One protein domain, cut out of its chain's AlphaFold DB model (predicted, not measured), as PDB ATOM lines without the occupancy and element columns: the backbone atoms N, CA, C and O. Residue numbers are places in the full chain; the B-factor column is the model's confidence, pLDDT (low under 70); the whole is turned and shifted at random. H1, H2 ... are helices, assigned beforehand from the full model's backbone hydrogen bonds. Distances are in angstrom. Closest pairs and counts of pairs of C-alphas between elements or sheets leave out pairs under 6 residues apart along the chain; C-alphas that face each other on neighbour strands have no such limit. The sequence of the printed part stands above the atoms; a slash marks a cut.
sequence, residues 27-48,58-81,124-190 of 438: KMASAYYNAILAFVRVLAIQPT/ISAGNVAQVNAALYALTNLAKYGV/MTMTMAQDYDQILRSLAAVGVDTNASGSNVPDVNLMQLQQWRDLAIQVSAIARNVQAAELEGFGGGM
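Overview. This is residues 27 to 48, 58 to 81 and 124 to 190 of the 438 residues of an uncharacterized protein of Parachlamydiaceae bacterium (UniProt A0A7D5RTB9). Four helices, H1, H2, H3 and H5, make a somewhat loose up-and-down bundle, each running against the one before it in the chain, and H4 lies across one end of the bundle as a cap. A long loop, residues 141 to 157, leads from H3 to that cap. The printed part has 113 residues, with five named helices in the order H1 to H5 and no named strand: the class is all helix. It is compact, with a radius of gyration of the C-alphas of 13.3 A, and its C-alphas span 37 by 34 by 23 A.

Arrangement. H1, residues 27 to 43, touches H2, residues 60 to 79, at a shallow tilt of 29 degrees, opposite ways; their closest C-alphas, those of Ala 35 and Ala 69, are 4.6 A apart. H3, residues 126 to 140, is close to H2 but not clearly touching, with the C-alphas of Ala 77 and Ala 129 closest at 6.7 A. H3 is also close to H1 but not clearly touching, with the C-alphas of Tyr 32 and Met 128 closest at 7.7 A. H4, residues 158 to 170, touches H1 with residues 165 to 169 alone, about perpendicular at 89 degrees; the closest C-alphas, those of Leu 43 and Arg 165, are 6.1 A apart. H4 and H2 only just touch, with 3 pairs of C-alphas within 8 A, and only at their ends; the closest are those of Val 63 and Leu 158, 6.1 A. H4 touches H3, whose residues 138 to 139 alone take part, at a steep tilt of 63 degrees; the C-alphas of Leu 139 and Trp 164 are closest at 6.3 A. H5, residues 172 to 184, touches H1 at a steep tilt of 39 degrees, opposite ways, with the C-alphas of Tyr 33 and Glu 182 closest at 6.1 A. H5 touches H3 with residues 174 to 178 alone, the C-alphas of Asp 131 and Asn 177 being closest at 6.9 A. H5 and H2 are apart. Every O i to N i+4 pair is within hydrogen-bond range in H2, H3, H4 and H5, and 11 of 13 are in H1.

Along the chain. H1 begins at C-alpha 27, (-16.832, -70.044, 118.416), is 24.9 A long and has a kink of 28 degrees near residue 36. H2 is 28.3 A long, H3 20.8 A and H4 18.7 A. H5, 18.0 A long, ends at C-alpha 184, (-3.330, -71.172, 118.329).

Size, cuts and confidence. The two C-alphas farthest apart, those of Thr 48 and Tyr 79, are 40.6 A apart. Residues 49 to 57 are not printed, with 13.0 A between C-alphas 48 and 58; residues 82 to 123 are not printed, with 8.7 A between C-alphas 81 and 124. The link from H3 to H4 is long and that from H4 to H5 is tight. The mean pLDDT of the printed part is 77.9, and residues 148 to 151 and 168 to 190 are under 70.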
ATOM      1  N   LYS A  27     -16.274 -71.284 117.860       80.88
ATOM      2  CA  LYS A  27     -16.832 -70.044 118.416       80.88
ATOM      3  C   LYS A  27     -16.315 -69.734 119.823       80.88
ATOM      4  O   LYS A  27     -16.033 -68.576 120.104       80.88
ATOM      5  N   MET A  28     -16.141 -70.751 120.672       83.25
ATOM      6  CA  MET A  28     -15.528 -70.603 121.997       83.25
ATOM      7  C   MET A  28     -14.070 -70.157 121.873       83.25
ATOM      8  O   MET A  28     -13.669 -69.175 122.494       83.25
ATOM      9  N   ALA A  29     -13.310 -70.835 121.010       77.75
ATOM     10  CA  ALA A  29     -11.920 -70.494 120.735       77.75
ATOM     11  C   ALA A  29     -11.788 -69.067 120.180       77.75
ATOM     12  O   ALA A  29     -11.030 -68.262 120.708       77.75
ATOM     13  N   SER A  30     -12.596 -68.708 119.176       81.06
ATOM     14  CA  SER A  30     -12.581 -67.362 118.594       81.06
ATOM     15  C   SER A  30     -12.876 -66.270 119.626       81.06
ATOM     16  O   SER A  30     -12.204 -65.242 119.630       81.06
ATOM     17  N   ALA A  31     -13.838 -66.485 120.525       83.38
ATOM     18  CA  ALA A  31     -14.159 -65.517 121.569       83.38
ATOM     19  C   ALA A  31     -13.033 -65.358 122.597       83.38
ATOM     20  O   ALA A  31     -12.713 -64.233 122.977       83.38
ATOM     21  N   TYR A  32     -12.409 -66.470 122.995       86.38
ATOM     22  CA  TYR A  32     -11.238 -66.462 123.869       86.38
ATOM     23  C   TYR A  32     -10.077 -65.681 123.235       86.38
ATOM     24  O   TYR A  32      -9.603 -64.705 123.815       86.38
ATOM     25  N   TYR A  33      -9.678 -66.026 122.008       82.88
ATOM     26  CA  TYR A  33      -8.538 -65.383 121.347       82.88
ATOM     27  C   TYR A  33      -8.790 -63.907 121.019       82.88
ATOM     28  O   TYR A  33      -7.897 -63.081 121.198       82.88
ATOM     29  N   ASN A  34     -10.019 -63.533 120.647       84.88
ATOM     30  CA  ASN A  34     -10.383 -62.125 120.464       84.88
ATOM     31  C   ASN A  34     -10.190 -61.299 121.744       84.88
ATOM     32  O   ASN A  34      -9.804 -60.133 121.661       84.88
ATOM     33  N   ALA A  35     -10.439 -61.885 122.919       87.75
ATOM     34  CA  ALA A  35     -10.183 -61.218 124.188       87.75
ATOM     35  C   ALA A  35      -8.675 -61.155 124.503       87.75
ATOM     36  O   ALA A  35      -8.181 -60.109 124.922       87.75
ATOM     37  N   ILE A  36      -7.913 -62.217 124.218       85.44
ATOM     38  CA  ILE A  36      -6.449 -62.237 124.400       85.44
ATOM     39  C   ILE A  36      -5.735 -61.183 123.534       85.44
ATOM     40  O   ILE A  36      -4.781 -60.555 123.999       85.44
ATOM     41  N   LEU A  37      -6.227 -60.897 122.322       83.62
ATOM     42  CA  LEU A  37      -5.646 -59.879 121.430       83.62
ATOM     43  C   LEU A  37      -5.540 -58.482 122.063       83.62
ATOM     44  O   LEU A  37      -4.656 -57.709 121.690       83.62
ATOM     45  N   ALA A  38      -6.403 -58.136 123.023       86.94
ATOM     46  CA  ALA A  38      -6.289 -56.867 123.741       86.94
ATOM     47  C   ALA A  38      -4.971 -56.773 124.532       86.94
ATOM     48  O   ALA A  38      -4.326 -55.725 124.531       86.94
ATOM     49  N   PHE A  39      -4.531 -57.880 125.136       85.62
ATOM     50  CA  PHE A  39      -3.263 -57.965 125.862       85.62
ATOM     51  C   PHE A  39      -2.068 -57.939 124.912       85.62
ATOM     52  O   PHE A  39      -1.120 -57.189 125.147       85.62
ATOM     53  N   VAL A  40      -2.138 -58.684 123.801       82.69
ATOM     54  CA  VAL A  40      -1.102 -58.674 122.752       82.69
ATOM     55  C   VAL A  40      -0.865 -57.254 122.248       82.69
ATOM     56  O   VAL A  40       0.277 -56.802 122.190       82.69
ATOM     57  N   ARG A  41      -1.937 -56.518 121.925       85.62
ATOM     58  CA  ARG A  41      -1.830 -55.143 121.417       85.62
ATOM     59  C   ARG A  41      -1.100 -54.230 122.386       85.62
ATOM     60  O   ARG A  41      -0.310 -53.419 121.927       85.62
ATOM     61  N   VAL A  42      -1.330 -54.375 123.693       85.44
ATOM     62  CA  VAL A  42      -0.617 -53.606 124.725       85.44
ATOM     63  C   VAL A  42       0.866 -53.978 124.778       85.44
ATOM     64  O   VAL A  42       1.713 -53.086 124.854       85.44
ATOM     65  N   LEU A  43       1.200 -55.268 124.684       83.50
ATOM     66  CA  LEU A  43       2.594 -55.731 124.643       83.50
ATOM     67  C   LEU A  43       3.324 -55.284 123.366       83.50
ATOM     68  O   LEU A  43       4.521 -55.009 123.409       83.50
ATOM     69  N   ALA A  44       2.606 -55.172 122.249       82.69
ATOM     70  CA  ALA A  44       3.145 -54.773 120.953       82.69
ATOM     71  C   ALA A  44       3.357 -53.258 120.800       82.69
ATOM     72  O   ALA A  44       3.970 -52.836 119.820       82.69
ATOM     73  N   ILE A  45       2.880 -52.427 121.736       83.38
ATOM     74  CA  ILE A  45       3.167 -50.987 121.708       83.38
ATOM     75  C   ILE A  45       4.684 -50.813 121.848       83.38
ATOM     76  O   ILE A  45       5.261 -51.198 122.863       83.38
ATOM     77  N   GLN A  46       5.330 -50.227 120.840       79.06
ATOM     78  CA  GLN A  46       6.760 -49.914 120.839       79.06
ATOM     79  C   GLN A  46       6.977 -48.398 120.942       79.06
ATOM     80  O   GLN A  46       6.117 -47.633 120.494       79.06
ATOM     81  N   PRO A  47       8.095 -47.937 121.528       70.75
ATOM     82  CA  PRO A  47       8.474 -46.533 121.452       70.75
ATOM     83  C   PRO A  47       8.703 -46.158 119.987       70.75
ATOM     84  O   PRO A  47       9.295 -46.923 119.226       70.75
ATOM     85  N   THR A  48       8.238 -44.985 119.575       71.94
ATOM     86  CA  THR A  48       8.545 -44.451 118.244       71.94
ATOM     87  C   THR A  48       9.943 -43.843 118.240       71.94
ATOM     88  O   THR A  48      10.372 -43.295 119.254       71.94
ATOM     89  N   ILE A  58       0.923 -46.127 127.289       88.38
ATOM     90  CA  ILE A  58      -0.400 -46.737 127.387       88.38
ATOM     91  C   ILE A  58      -1.427 -45.619 127.544       88.38
ATOM     92  O   ILE A  58      -1.260 -44.739 128.387       88.38
ATOM     93  N   SER A  59      -2.490 -45.657 126.746       91.00
ATOM     94  CA  SER A  59      -3.603 -44.706 126.821       91.00
ATOM     95  C   SER A  59      -4.748 -45.234 127.694       91.00
ATOM     96  O   SER A  59      -4.888 -46.441 127.899       91.00
ATOM     97  N   ALA A  60      -5.646 -44.347 128.134       91.06
ATOM     98  CA  ALA A  60      -6.906 -44.748 128.776       91.06
ATOM     99  C   ALA A  60      -7.755 -45.677 127.880       91.06
ATOM    100  O   ALA A  60      -8.457 -46.552 128.380       91.06
ATOM    101  N   GLY A  61      -7.642 -45.539 126.552       93.00
ATOM    102  CA  GLY A  61      -8.285 -46.441 125.596       93.00
ATOM    103  C   GLY A  61      -7.740 -47.870 125.663       93.00
ATOM    104  O   GLY A  61      -8.514 -48.820 125.571       93.00
ATOM    105  N   ASN A  62      -6.434 -48.043 125.890       93.44
ATOM    106  CA  ASN A  62      -5.839 -49.371 126.076       93.44
ATOM    107  C   ASN A  62      -6.311 -50.024 127.380       93.44
ATOM    108  O   ASN A  62      -6.613 -51.214 127.387       93.44
ATOM    109  N   VAL A  63      -6.433 -49.239 128.454       94.62
ATOM    110  CA  VAL A  63      -6.971 -49.708 129.741       94.62
ATOM    111  C   VAL A  63      -8.403 -50.217 129.574       94.62
ATOM    112  O   VAL A  63      -8.700 -51.353 129.934       94.62
ATOM    113  N   ALA A  64      -9.268 -49.427 128.929       94.31
ATOM    114  CA  ALA A  64     -10.649 -49.827 128.664       94.31
ATOM    115  C   ALA A  64     -10.741 -51.118 127.824       94.31
ATOM    116  O   ALA A  64     -11.589 -51.970 128.093       94.31
ATOM    117  N   GLN A  65      -9.857 -51.291 126.834       93.44
ATOM    118  CA  GLN A  65      -9.791 -52.512 126.021       93.44
ATOM    119  C   GLN A  65      -9.384 -53.742 126.843       93.44
ATOM    120  O   GLN A  65     -10.002 -54.796 126.692       93.44
ATOM    121  N   VAL A  66      -8.382 -53.616 127.716       94.12
ATOM    122  CA  VAL A  66      -7.937 -54.718 128.585       94.12
ATOM    123  C   VAL A  66      -9.011 -55.086 129.606       94.12
ATOM    124  O   VAL A  66      -9.293 -56.270 129.780       94.12
ATOM    125  N   ASN A  67      -9.684 -54.111 130.218       94.56
ATOM    126  CA  ASN A  67     -10.748 -54.395 131.187       94.56
ATOM    127  C   ASN A  67     -11.969 -55.044 130.513       94.56
ATOM    128  O   ASN A  67     -12.544 -55.993 131.047       94.56
ATOM    129  N   ALA A  68     -12.316 -54.624 129.291       93.31
ATOM    130  CA  ALA A  68     -13.336 -55.301 128.490       93.31
ATOM    131  C   ALA A  68     -12.941 -56.752 128.150       93.31
ATOM    132  O   ALA A  68     -13.781 -57.654 128.205       93.31
ATOM    133  N   ALA A  69     -11.663 -56.999 127.842       93.19
ATOM    134  CA  ALA A  69     -11.149 -58.343 127.601       93.19
ATOM    135  C   ALA A  69     -11.163 -59.219 128.864       93.19
ATOM    136  O   ALA A  69     -11.584 -60.371 128.792       93.19
ATOM    137  N   LEU A  70     -10.779 -58.683 130.027       92.88
ATOM    138  CA  LEU A  70     -10.863 -59.382 131.317       92.88
ATOM    139  C   LEU A  70     -12.297 -59.762 131.671       92.88
ATOM    140  O   LEU A  70     -12.554 -60.884 132.118       92.88
ATOM    141  N   TYR A  71     -13.241 -58.858 131.416       92.12
ATOM    142  CA  TYR A  71     -14.665 -59.128 131.572       92.12
ATOM    143  C   TYR A  71     -15.120 -60.280 130.666       92.12
ATOM    144  O   TYR A  71     -15.765 -61.223 131.133       92.12
ATOM    145  N   ALA A  72     -14.729 -60.256 129.388       91.19
ATOM    146  CA  ALA A  72     -15.042 -61.323 128.442       91.19
ATOM    147  C   ALA A  72     -14.430 -62.670 128.860       91.19
ATOM    148  O   ALA A  72     -15.157 -63.659 128.937       91.19
ATOM    149  N   LEU A  73     -13.135 -62.716 129.188       90.88
ATOM    150  CA  LEU A  73     -12.439 -63.938 129.613       90.88
ATOM    151  C   LEU A  73     -13.040 -64.517 130.894       90.88
ATOM    152  O   LEU A  73     -13.289 -65.719 130.969       90.88
ATOM    153  N   THR A  74     -13.364 -63.667 131.868       90.44
ATOM    154  CA  THR A  74     -14.038 -64.097 133.099       90.44
ATOM    155  C   THR A  74     -15.391 -64.747 132.804       90.44
ATOM    156  O   THR A  74     -15.703 -65.809 133.344       90.44
ATOM    157  N   ASN A  75     -16.210 -64.118 131.961       89.69
ATOM    158  CA  ASN A  75     -17.535 -64.635 131.622       89.69
ATOM    159  C   ASN A  75     -17.455 -65.919 130.799       89.69
ATOM    160  O   ASN A  75     -18.197 -66.862 131.064       89.69
ATOM    161  N   LEU A  76     -16.508 -65.997 129.866       90.12
ATOM    162  CA  LEU A  76     -16.212 -67.214 129.120       90.12
ATOM    163  C   LEU A  76     -15.776 -68.354 130.056       90.12
ATOM    164  O   LEU A  76     -16.202 -69.491 129.861       90.12
ATOM    165  N   ALA A  77     -14.990 -68.062 131.095       87.75
ATOM    166  CA  ALA A  77     -14.538 -69.062 132.061       87.75
ATOM    167  C   ALA A  77     -15.680 -69.555 132.971       87.75
ATOM    168  O   ALA A  77     -15.744 -70.740 133.293       87.75
ATOM    169  N   LYS A  78     -16.604 -68.666 133.366       85.94
ATOM    170  CA  LYS A  78     -17.736 -69.004 134.253       85.94
ATOM    171  C   LYS A  78     -18.927 -69.626 133.527       85.94
ATOM    172  O   LYS A  78     -19.553 -70.544 134.048       85.94
ATOM    173  N   TYR A  79     -19.275 -69.092 132.361       87.75
ATOM    174  CA  TYR A  79     -20.551 -69.358 131.690       87.75
ATOM    175  C   TYR A  79     -20.393 -69.973 130.295       87.75
ATOM    176  O   TYR A  79     -21.362 -70.512 129.754       87.75
ATOM    177  N   GLY A  80     -19.184 -69.940 129.726       88.75
ATOM    178  CA  GLY A  80     -18.901 -70.466 128.397       88.75
ATOM    179  C   GLY A  80     -19.611 -69.712 127.275       88.75
ATOM    180  O   GLY A  80     -19.984 -68.547 127.399       88.75
ATOM    181  N   VAL A  81     -19.801 -70.407 126.158       87.88
ATOM    182  CA  VAL A  81     -20.515 -69.931 124.973       87.88
ATOM    183  C   VAL A  81     -21.706 -70.830 124.703       87.88
ATOM    184  O   VAL A  81     -21.583 -72.055 124.698       87.88
ATOM    185  N   MET A 124     -14.498 -73.250 128.337       81.94
ATOM    186  CA  MET A 124     -13.058 -73.213 128.063       81.94
ATOM    187  C   MET A 124     -12.454 -74.614 128.206       81.94
ATOM    188  O   MET A 124     -12.825 -75.365 129.108       81.94
ATOM    189  N   THR A 125     -11.498 -74.949 127.338       80.62
ATOM    190  CA  THR A 125     -10.597 -76.092 127.566       80.62
ATOM    191  C   THR A 125      -9.735 -75.853 128.798       80.62
ATOM    192  O   THR A 125      -9.534 -74.703 129.198       80.62
ATOM    193  N   MET A 126      -9.150 -76.923 129.342       74.38
ATOM    194  CA  MET A 126      -8.232 -76.825 130.475       74.38
ATOM    195  C   MET A 126      -7.074 -75.859 130.188       74.38
ATOM    196  O   MET A 126      -6.780 -75.011 131.024       74.38
ATOM    197  N   THR A 127      -6.487 -75.920 128.990       72.81
ATOM    198  CA  THR A 127      -5.380 -75.040 128.574       72.81
ATOM    199  C   THR A 127      -5.779 -73.563 128.585       72.81
ATOM    200  O   THR A 127      -5.175 -72.780 129.303       72.81
ATOM    201  N   MET A 128      -6.872 -73.190 127.905       79.12
ATOM    202  CA  MET A 128      -7.409 -71.813 127.932       79.12
ATOM    203  C   MET A 128      -7.673 -71.304 129.359       79.12
ATOM    204  O   MET A 128      -7.424 -70.138 129.663       79.12
ATOM    205  N   ALA A 129      -8.172 -72.166 130.250       80.06
ATOM    206  CA  ALA A 129      -8.393 -71.799 131.645       80.06
ATOM    207  C   ALA A 129      -7.073 -71.609 132.418       80.06
ATOM    208  O   ALA A 129      -6.972 -70.693 133.234       80.06
ATOM    209  N   GLN A 130      -6.059 -72.440 132.157       77.94
ATOM    210  CA  GLN A 130      -4.721 -72.314 132.745       77.94
ATOM    211  C   GLN A 130      -4.002 -71.048 132.268       77.94
ATOM    212  O   GLN A 130      -3.422 -70.334 133.085       77.94
ATOM    213  N   ASP A 131      -4.069 -70.742 130.976       77.44
ATOM    214  CA  ASP A 131      -3.501 -69.521 130.401       77.44
ATOM    215  C   ASP A 131      -4.163 -68.278 131.002       77.44
ATOM    216  O   ASP A 131      -3.488 -67.324 131.399       77.44
ATOM    217  N   TYR A 132      -5.490 -68.313 131.152       85.62
ATOM    218  CA  TYR A 132      -6.214 -67.243 131.819       85.62
ATOM    219  C   TYR A 132      -5.812 -67.094 133.297       85.62
ATOM    220  O   TYR A 132      -5.555 -65.975 133.744       85.62
ATOM    221  N   ASP A 133      -5.671 -68.192 134.050       79.44
ATOM    222  CA  ASP A 133      -5.169 -68.163 135.439       79.44
ATOM    223  C   ASP A 133      -3.767 -67.538 135.524       79.44
ATOM    224  O   ASP A 133      -3.484 -66.749 136.428       79.44
ATOM    225  N   GLN A 134      -2.887 -67.812 134.558       76.38
ATOM    226  CA  GLN A 134      -1.561 -67.190 134.508       76.38
ATOM    227  C   GLN A 134      -1.628 -65.680 134.251       76.38
ATOM    228  O   GLN A 134      -0.902 -64.925 134.906       76.38
ATOM    229  N   ILE A 135      -2.514 -65.223 133.357       82.62
ATOM    230  CA  ILE A 135      -2.764 -63.788 133.151       82.62
ATOM    231  C   ILE A 135      -3.222 -63.157 134.467       82.62
ATOM    232  O   ILE A 135      -2.657 -62.148 134.892       82.62
ATOM    233  N   LEU A 136      -4.165 -63.779 135.170       85.00
ATOM    234  CA  LEU A 136      -4.644 -63.272 136.453       85.00
ATOM    235  C   LEU A 136      -3.536 -63.206 137.506       85.00
ATOM    236  O   LEU A 136      -3.353 -62.164 138.129       85.00
ATOM    237  N   ARG A 137      -2.720 -64.250 137.655       78.75
ATOM    238  CA  ARG A 137      -1.564 -64.214 138.570       78.75
ATOM    239  C   ARG A 137      -0.579 -63.102 138.222       78.75
ATOM    240  O   ARG A 137      -0.046 -62.460 139.125       78.75
ATOM    241  N   SER A 138      -0.341 -62.863 136.934       80.38
ATOM    242  CA  SER A 138       0.548 -61.783 136.499       80.38
ATOM    243  C   SER A 138      -0.016 -60.393 136.802       80.38
ATOM    244  O   SER A 138       0.733 -59.498 137.182       80.38
ATOM    245  N   LEU A 139      -1.337 -60.215 136.707       83.50
ATOM    246  CA  LEU A 139      -2.013 -58.979 137.099       83.50
ATOM    247  C   LEU A 139      -2.012 -58.801 138.623       83.50
ATOM    248  O   LEU A 139      -1.745 -57.709 139.123       83.50
ATOM    249  N   ALA A 140      -2.218 -59.882 139.376       82.88
ATOM    250  CA  ALA A 140      -2.104 -59.867 140.830       82.88
ATOM    251  C   ALA A 140      -0.690 -59.461 141.291       82.88
ATOM    252  O   ALA A 140      -0.550 -58.750 142.285       82.88
ATOM    253  N   ALA A 141       0.356 -59.835 140.542       77.81
ATOM    254  CA  ALA A 141       1.738 -59.441 140.835       77.81
ATOM    255  C   ALA A 141       1.983 -57.922 140.744       77.81
ATOM    256  O   ALA A 141       2.907 -57.422 141.383       77.81
ATOM    257  N   VAL A 142       1.147 -57.184 140.007       85.56
ATOM    258  CA  VAL A 142       1.173 -55.709 139.957       85.56
ATOM    259  C   VAL A 142       0.068 -55.066 140.803       85.56
ATOM    260  O   VAL A 142      -0.262 -53.893 140.640       85.56
ATOM    261  N   GLY A 143      -0.517 -55.833 141.726       86.62
ATOM    262  CA  GLY A 143      -1.493 -55.344 142.698       86.62
ATOM    263  C   GLY A 143      -2.915 -55.185 142.163       86.62
ATOM    264  O   GLY A 143      -3.695 -54.447 142.763       86.62
ATOM    265  N   VAL A 144      -3.273 -55.829 141.047       89.25
ATOM    266  CA  VAL A 144      -4.677 -55.923 140.613       89.25
ATOM    267  C   VAL A 144      -5.416 -56.892 141.534       89.25
ATOM    268  O   VAL A 144      -4.954 -58.010 141.763       89.25
ATOM    269  N   ASP A 145      -6.581 -56.490 142.040       88.69
ATOM    270  CA  ASP A 145      -7.438 -57.387 142.812       88.69
ATOM    271  C   ASP A 145      -8.161 -58.363 141.876       88.69
ATOM    272  O   ASP A 145      -9.206 -58.067 141.294       88.69
ATOM    273  N   THR A 146      -7.589 -59.554 141.717       83.56
ATOM    274  CA  THR A 146      -8.183 -60.627 140.913       83.56
ATOM    275  C   THR A 146      -9.268 -61.410 141.651       83.56
ATOM    276  O   THR A 146      -9.882 -62.292 141.054       83.56
ATOM    277  N   ASN A 147      -9.505 -61.107 142.932       76.12
ATOM    278  CA  ASN A 147     -10.439 -61.813 143.809       76.12
ATOM    279  C   ASN A 147     -11.568 -60.906 144.331       76.12
ATOM    280  O   ASN A 147     -12.280 -61.313 145.252       76.12
ATOM    281  N   ALA A 148     -11.746 -59.711 143.755       59.66
ATOM    282  CA  ALA A 148     -12.661 -58.689 144.255       59.66
ATOM    283  C   ALA A 148     -14.080 -59.240 144.477       59.66
ATOM    284  O   ALA A 148     -14.819 -59.571 143.539       59.66
ATOM    285  N   SER A 149     -14.463 -59.329 145.750       55.12
ATOM    286  CA  SER A 149     -15.754 -59.827 146.208       55.12
ATOM    287  C   SER A 149     -16.864 -58.855 145.806       55.12
ATOM    288  O   SER A 149     -17.069 -57.837 146.466       55.12
ATOM    289  N   GLY A 150     -17.577 -59.148 144.714       57.91
ATOM    290  CA  GLY A 150     -18.771 -58.393 144.310       57.91
ATOM    291  C   GLY A 150     -19.035 -58.382 142.806       57.91
ATOM    292  O   GLY A 150     -20.174 -58.582 142.395       57.91
ATOM    293  N   SER A 151     -17.993 -58.215 141.982       57.81
ATOM    294  CA  SER A 151     -18.081 -58.299 140.511       57.81
ATOM    295  C   SER A 151     -17.392 -59.548 139.947       57.81
ATOM    296  O   SER A 151     -17.724 -59.990 138.846       57.81
ATOM    297  N   ASN A 152     -16.458 -60.147 140.701       71.75
ATOM    298  CA  ASN A 152     -15.614 -61.274 140.296       71.75
ATOM    299  C   ASN A 152     -14.924 -61.068 138.926       71.75
ATOM    300  O   ASN A 152     -14.656 -62.066 138.254       71.75
ATOM    301  N   VAL A 153     -14.704 -59.819 138.495       81.81
ATOM    302  CA  VAL A 153     -13.967 -59.447 137.276       81.81
ATOM    303  C   VAL A 153     -12.853 -58.487 137.698       81.81
ATOM    304  O   VAL A 153     -13.172 -57.460 138.301       81.81
ATOM    305  N   PRO A 154     -11.578 -58.791 137.403       87.31
ATOM    306  CA  PRO A 154     -10.477 -57.882 137.697       87.31
ATOM    307  C   PRO A 154     -10.588 -56.599 136.868       87.31
ATOM    308  O   PRO A 154     -10.910 -56.651 135.680       87.31
ATOM    309  N   ASP A 155     -10.270 -55.467 137.488       90.69
ATOM    310  CA  ASP A 155     -10.213 -54.158 136.840       90.69
ATOM    311  C   ASP A 155      -8.801 -53.587 136.988       90.69
ATOM    312  O   ASP A 155      -8.231 -53.584 138.083       90.69
ATOM    313  N   VAL A 156      -8.212 -53.149 135.879       92.56
ATOM    314  CA  VAL A 156      -6.836 -52.650 135.823       92.56
ATOM    315  C   VAL A 156      -6.881 -51.145 135.610       92.56
ATOM    316  O   VAL A 156      -7.582 -50.663 134.721       92.56
ATOM    317  N   ASN A 157      -6.120 -50.378 136.389       94.81
ATOM    318  CA  ASN A 157      -5.924 -48.952 136.126       94.81
ATOM    319  C   ASN A 157      -4.687 -48.697 135.241       94.81
ATOM    320  O   ASN A 157      -3.889 -49.592 134.968       94.81
ATOM    321  N   LEU A 158      -4.506 -47.453 134.791       92.44
ATOM    322  CA  LEU A 158      -3.410 -47.093 133.885       92.44
ATOM    323  C   LEU A 158      -2.020 -47.452 134.433       92.44
ATOM    324  O   LEU A 158      -1.197 -48.002 133.703       92.44
ATOM    325  N   MET A 159      -1.771 -47.161 135.710       91.69
ATOM    326  CA  MET A 159      -0.484 -47.423 136.355       91.69
ATOM    327  C   MET A 159      -0.215 -48.929 136.459       91.69
ATOM    328  O   MET A 159       0.877 -49.384 136.130       91.69
ATOM    329  N   GLN A 160      -1.225 -49.711 136.847       92.94
ATOM    330  CA  GLN A 160      -1.123 -51.169 136.932       92.94
ATOM    331  C   GLN A 160      -0.887 -51.803 135.560       92.94
ATOM    332  O   GLN A 160      -0.071 -52.711 135.441       92.94
ATOM    333  N   LEU A 161      -1.546 -51.312 134.504       91.56
ATOM    334  CA  LEU A 161      -1.354 -51.856 133.159       91.56
ATOM    335  C   LEU A 161       0.057 -51.571 132.620       91.56
ATOM    336  O   LEU A 161       0.641 -52.418 131.946       91.56
ATOM    337  N   GLN A 162       0.617 -50.402 132.941       87.94
ATOM    338  CA  GLN A 162       2.005 -50.063 132.610       87.94
ATOM    339  C   GLN A 162       2.985 -50.990 133.335       87.94
ATOM    340  O   GLN A 162       3.801 -51.637 132.685       87.94
ATOM    341  N   GLN A 163       2.828 -51.146 134.651       85.56
ATOM    342  CA  GLN A 163       3.648 -52.061 135.450       85.56
ATOM    343  C   GLN A 163       3.527 -53.512 134.971       85.56
ATOM    344  O   GLN A 163       4.524 -54.229 134.907       85.56
ATOM    345  N   TRP A 164       2.318 -53.947 134.602       87.69
ATOM    346  CA  TRP A 164       2.081 -55.288 134.075       87.69
ATOM    347  C   TRP A 164       2.810 -55.508 132.754       87.69
ATOM    348  O   TRP A 164       3.463 -56.534 132.591       87.69
ATOM    349  N   ARG A 165       2.739 -54.545 131.828       84.62
ATOM    350  CA  ARG A 165       3.456 -54.613 130.549       84.62
ATOM    351  C   ARG A 165       4.962 -54.710 130.772       84.62
ATOM    352  O   ARG A 165       5.600 -55.571 130.170       84.62
ATOM    353  N   ASP A 166       5.515 -53.871 131.641       79.31
ATOM    354  CA  ASP A 166       6.952 -53.867 131.922       79.31
ATOM    355  C   ASP A 166       7.399 -55.201 132.542       79.31
ATOM    356  O   ASP A 166       8.404 -55.781 132.121       79.31
ATOM    357  N   LEU A 167       6.603 -55.750 133.468       73.31
ATOM    358  CA  LEU A 167       6.834 -57.072 134.052       73.31
ATOM    359  C   LEU A 167       6.705 -58.195 133.011       73.31
ATOM    360  O   LEU A 167       7.527 -59.107 132.985       73.31
ATOM    361  N   ALA A 168       5.703 -58.137 132.134       69.50
ATOM    362  CA  ALA A 168       5.455 -59.148 131.108       69.50
ATOM    363  C   ALA A 168       6.542 -59.163 130.020       69.50
ATOM    364  O   ALA A 168       6.884 -60.236 129.523       69.50
ATOM    365  N   ILE A 169       7.120 -58.006 129.680       65.75
ATOM    366  CA  ILE A 169       8.277 -57.906 128.777       65.75
ATOM    367  C   ILE A 169       9.520 -58.531 129.426       65.75
ATOM    368  O   ILE A 169      10.265 -59.256 128.766       65.75
ATOM    369  N   GLN A 170       9.738 -58.293 130.723       56.16
ATOM    370  CA  GLN A 170      10.869 -58.870 131.456       56.16
ATOM    371  C   GLN A 170      10.705 -60.381 131.686       56.16
ATOM    372  O   GLN A 170      11.677 -61.139 131.638       56.16
ATOM    373  N   VAL A 171       9.471 -60.845 131.893       54.19
ATOM    374  CA  VAL A 171       9.145 -62.251 132.133       54.19
ATOM    375  C   VAL A 171       8.657 -62.896 130.839       54.19
ATOM    376  O   VAL A 171       7.463 -63.063 130.595       54.19
ATOM    377  N   SER A 172       9.625 -63.335 130.029       55.19
ATOM    378  CA  SER A 172       9.416 -63.971 128.717       55.19
ATOM    379  C   SER A 172       8.356 -65.086 128.678       55.19
ATOM    380  O   SER A 172       7.818 -65.363 127.615       55.19
ATOM    381  N   ALA A 173       8.022 -65.742 129.793       49.28
ATOM    382  CA  ALA A 173       6.948 -66.737 129.851       49.28
ATOM    383  C   ALA A 173       5.543 -66.141 129.615       49.28
ATOM    384  O   ALA A 173       4.768 -66.725 128.869       49.28
ATOM    385  N   ILE A 174       5.227 -64.970 130.176       54.12
ATOM    386  CA  ILE A 174       3.888 -64.359 130.063       54.12
ATOM    387  C   ILE A 174       3.680 -63.796 128.655       54.12
ATOM    388  O   ILE A 174       2.660 -64.069 128.027       54.12
ATOM    389  N   ALA A 175       4.680 -63.081 128.125       57.59
ATOM    390  CA  ALA A 175       4.661 -62.612 126.743       57.59
ATOM    391  C   ALA A 175       4.547 -63.779 125.748       57.59
ATOM    392  O   ALA A 175       3.757 -63.702 124.810       57.59
ATOM    393  N   ARG A 176       5.264 -64.890 125.992       54.47
ATOM    394  CA  ARG A 176       5.163 -66.101 125.164       54.47
ATOM    395  C   ARG A 176       3.798 -66.768 125.249       54.47
ATOM    396  O   ARG A 176       3.326 -67.204 124.216       54.47
ATOM    397  N   ASN A 177       3.149 -66.825 126.409       56.69
ATOM    398  CA  ASN A 177       1.844 -67.485 126.534       56.69
ATOM    399  C   ASN A 177       0.718 -66.648 125.905       56.69
ATOM    400  O   ASN A 177      -0.145 -67.190 125.223       56.69
ATOM    401  N   VAL A 178       0.780 -65.318 126.032       58.91
ATOM    402  CA  VAL A 178      -0.158 -64.395 125.366       58.91
ATOM    403  C   VAL A 178       0.018 -64.418 123.837       58.91
ATOM    404  O   VAL A 178      -0.974 -64.427 123.111       58.91
ATOM    405  N   GLN A 179       1.259 -64.493 123.342       60.84
ATOM    406  CA  GLN A 179       1.554 -64.637 121.906       60.84
ATOM    407  C   GLN A 179       1.266 -66.054 121.374       60.84
ATOM    408  O   GLN A 179       0.804 -66.209 120.247       60.84
ATOM    409  N   ALA A 180       1.499 -67.102 122.170       54.94
ATOM    410  CA  ALA A 180       1.185 -68.481 121.799       54.94
ATOM    411  C   ALA A 180      -0.326 -68.686 121.664       54.94
ATOM    412  O   ALA A 180      -0.768 -69.282 120.685       54.94
ATOM    413  N   ALA A 181      -1.118 -68.114 122.575       55.66
ATOM    414  CA  ALA A 181      -2.571 -68.117 122.466       55.66
ATOM    415  C   ALA A 181      -3.047 -67.422 121.172       55.66
ATOM    416  O   ALA A 181      -3.903 -67.954 120.477       55.66
ATOM    417  N   GLU A 182      -2.465 -66.291 120.763       55.88
ATOM    418  CA  GLU A 182      -2.788 -65.675 119.460       55.88
ATOM    419  C   GLU A 182      -2.530 -66.624 118.273       55.88
ATOM    420  O   GLU A 182      -3.359 -66.727 117.365       55.88
ATOM    421  N   LEU A 183      -1.411 -67.352 118.299       50.19
ATOM    422  CA  LEU A 183      -1.011 -68.272 117.230       50.19
ATOM    423  C   LEU A 183      -1.891 -69.534 117.165       50.19
ATOM    424  O   LEU A 183      -2.183 -70.015 116.069       50.19
ATOM    425  N   GLU A 184      -2.383 -70.043 118.296       53.28
ATOM    426  CA  GLU A 184      -3.330 -71.172 118.329       53.28
ATOM    427  C   GLU A 184      -4.700 -70.842 117.703       53.28
ATOM    428  O   GLU A 184      -5.391 -71.737 117.199       53.28
ATOM    429  N   GLY A 185      -5.069 -69.557 117.644       46.72
ATOM    430  CA  GLY A 185      -6.258 -69.069 116.939       46.72
ATOM    431  C   GLY A 185      -6.265 -69.347 115.428       46.72
ATOM    432  O   GLY A 185      -7.331 -69.283 114.810       46.72
ATOM    433  N   PHE A 186      -5.116 -69.713 114.843       48.06
ATOM    434  CA  PHE A 186      -4.970 -70.061 113.425       48.06
ATOM    435  C   PHE A 186      -5.069 -71.565 113.108       48.06
ATOM    436  O   PHE A 186      -5.080 -71.922 111.930       48.06
ATOM    437  N   GLY A 187      -5.234 -72.443 114.106       41.66
ATOM    438  CA  GLY A 187      -5.587 -73.847 113.867       41.66
ATOM    439  C   GLY A 187      -4.885 -74.861 114.769       41.66
ATOM    440  O   GLY A 187      -3.795 -75.317 114.454       41.66
ATOM    441  N   GLY A 188      -5.597 -75.298 115.810       43.38
ATOM    442  CA  GLY A 188      -5.555 -76.668 116.335       43.38
ATOM    443  C   GLY A 188      -4.336 -77.085 117.169       43.38
ATOM    444  O   GLY A 188      -3.371 -77.614 116.636       43.38
ATOM    445  N   GLY A 189      -4.471 -76.992 118.498       47.62
ATOM    446  CA  GLY A 189      -4.013 -78.005 119.464       47.62
ATOM    447  C   GLY A 189      -2.575 -78.525 119.358       47.62
ATOM    448  O   GLY A 189      -2.368 -79.733 119.453       47.62
ATOM    449  N   MET A 190      -1.582 -77.652 119.195       46.00
ATOM    450  CA  MET A 190      -0.181 -78.041 119.365       46.00
ATOM    451  C   MET A 190       0.286 -77.667 120.771       46.00
ATOM    452  O   MET A 190       0.232 -76.508 121.157       46.00
TER     453      MET A 190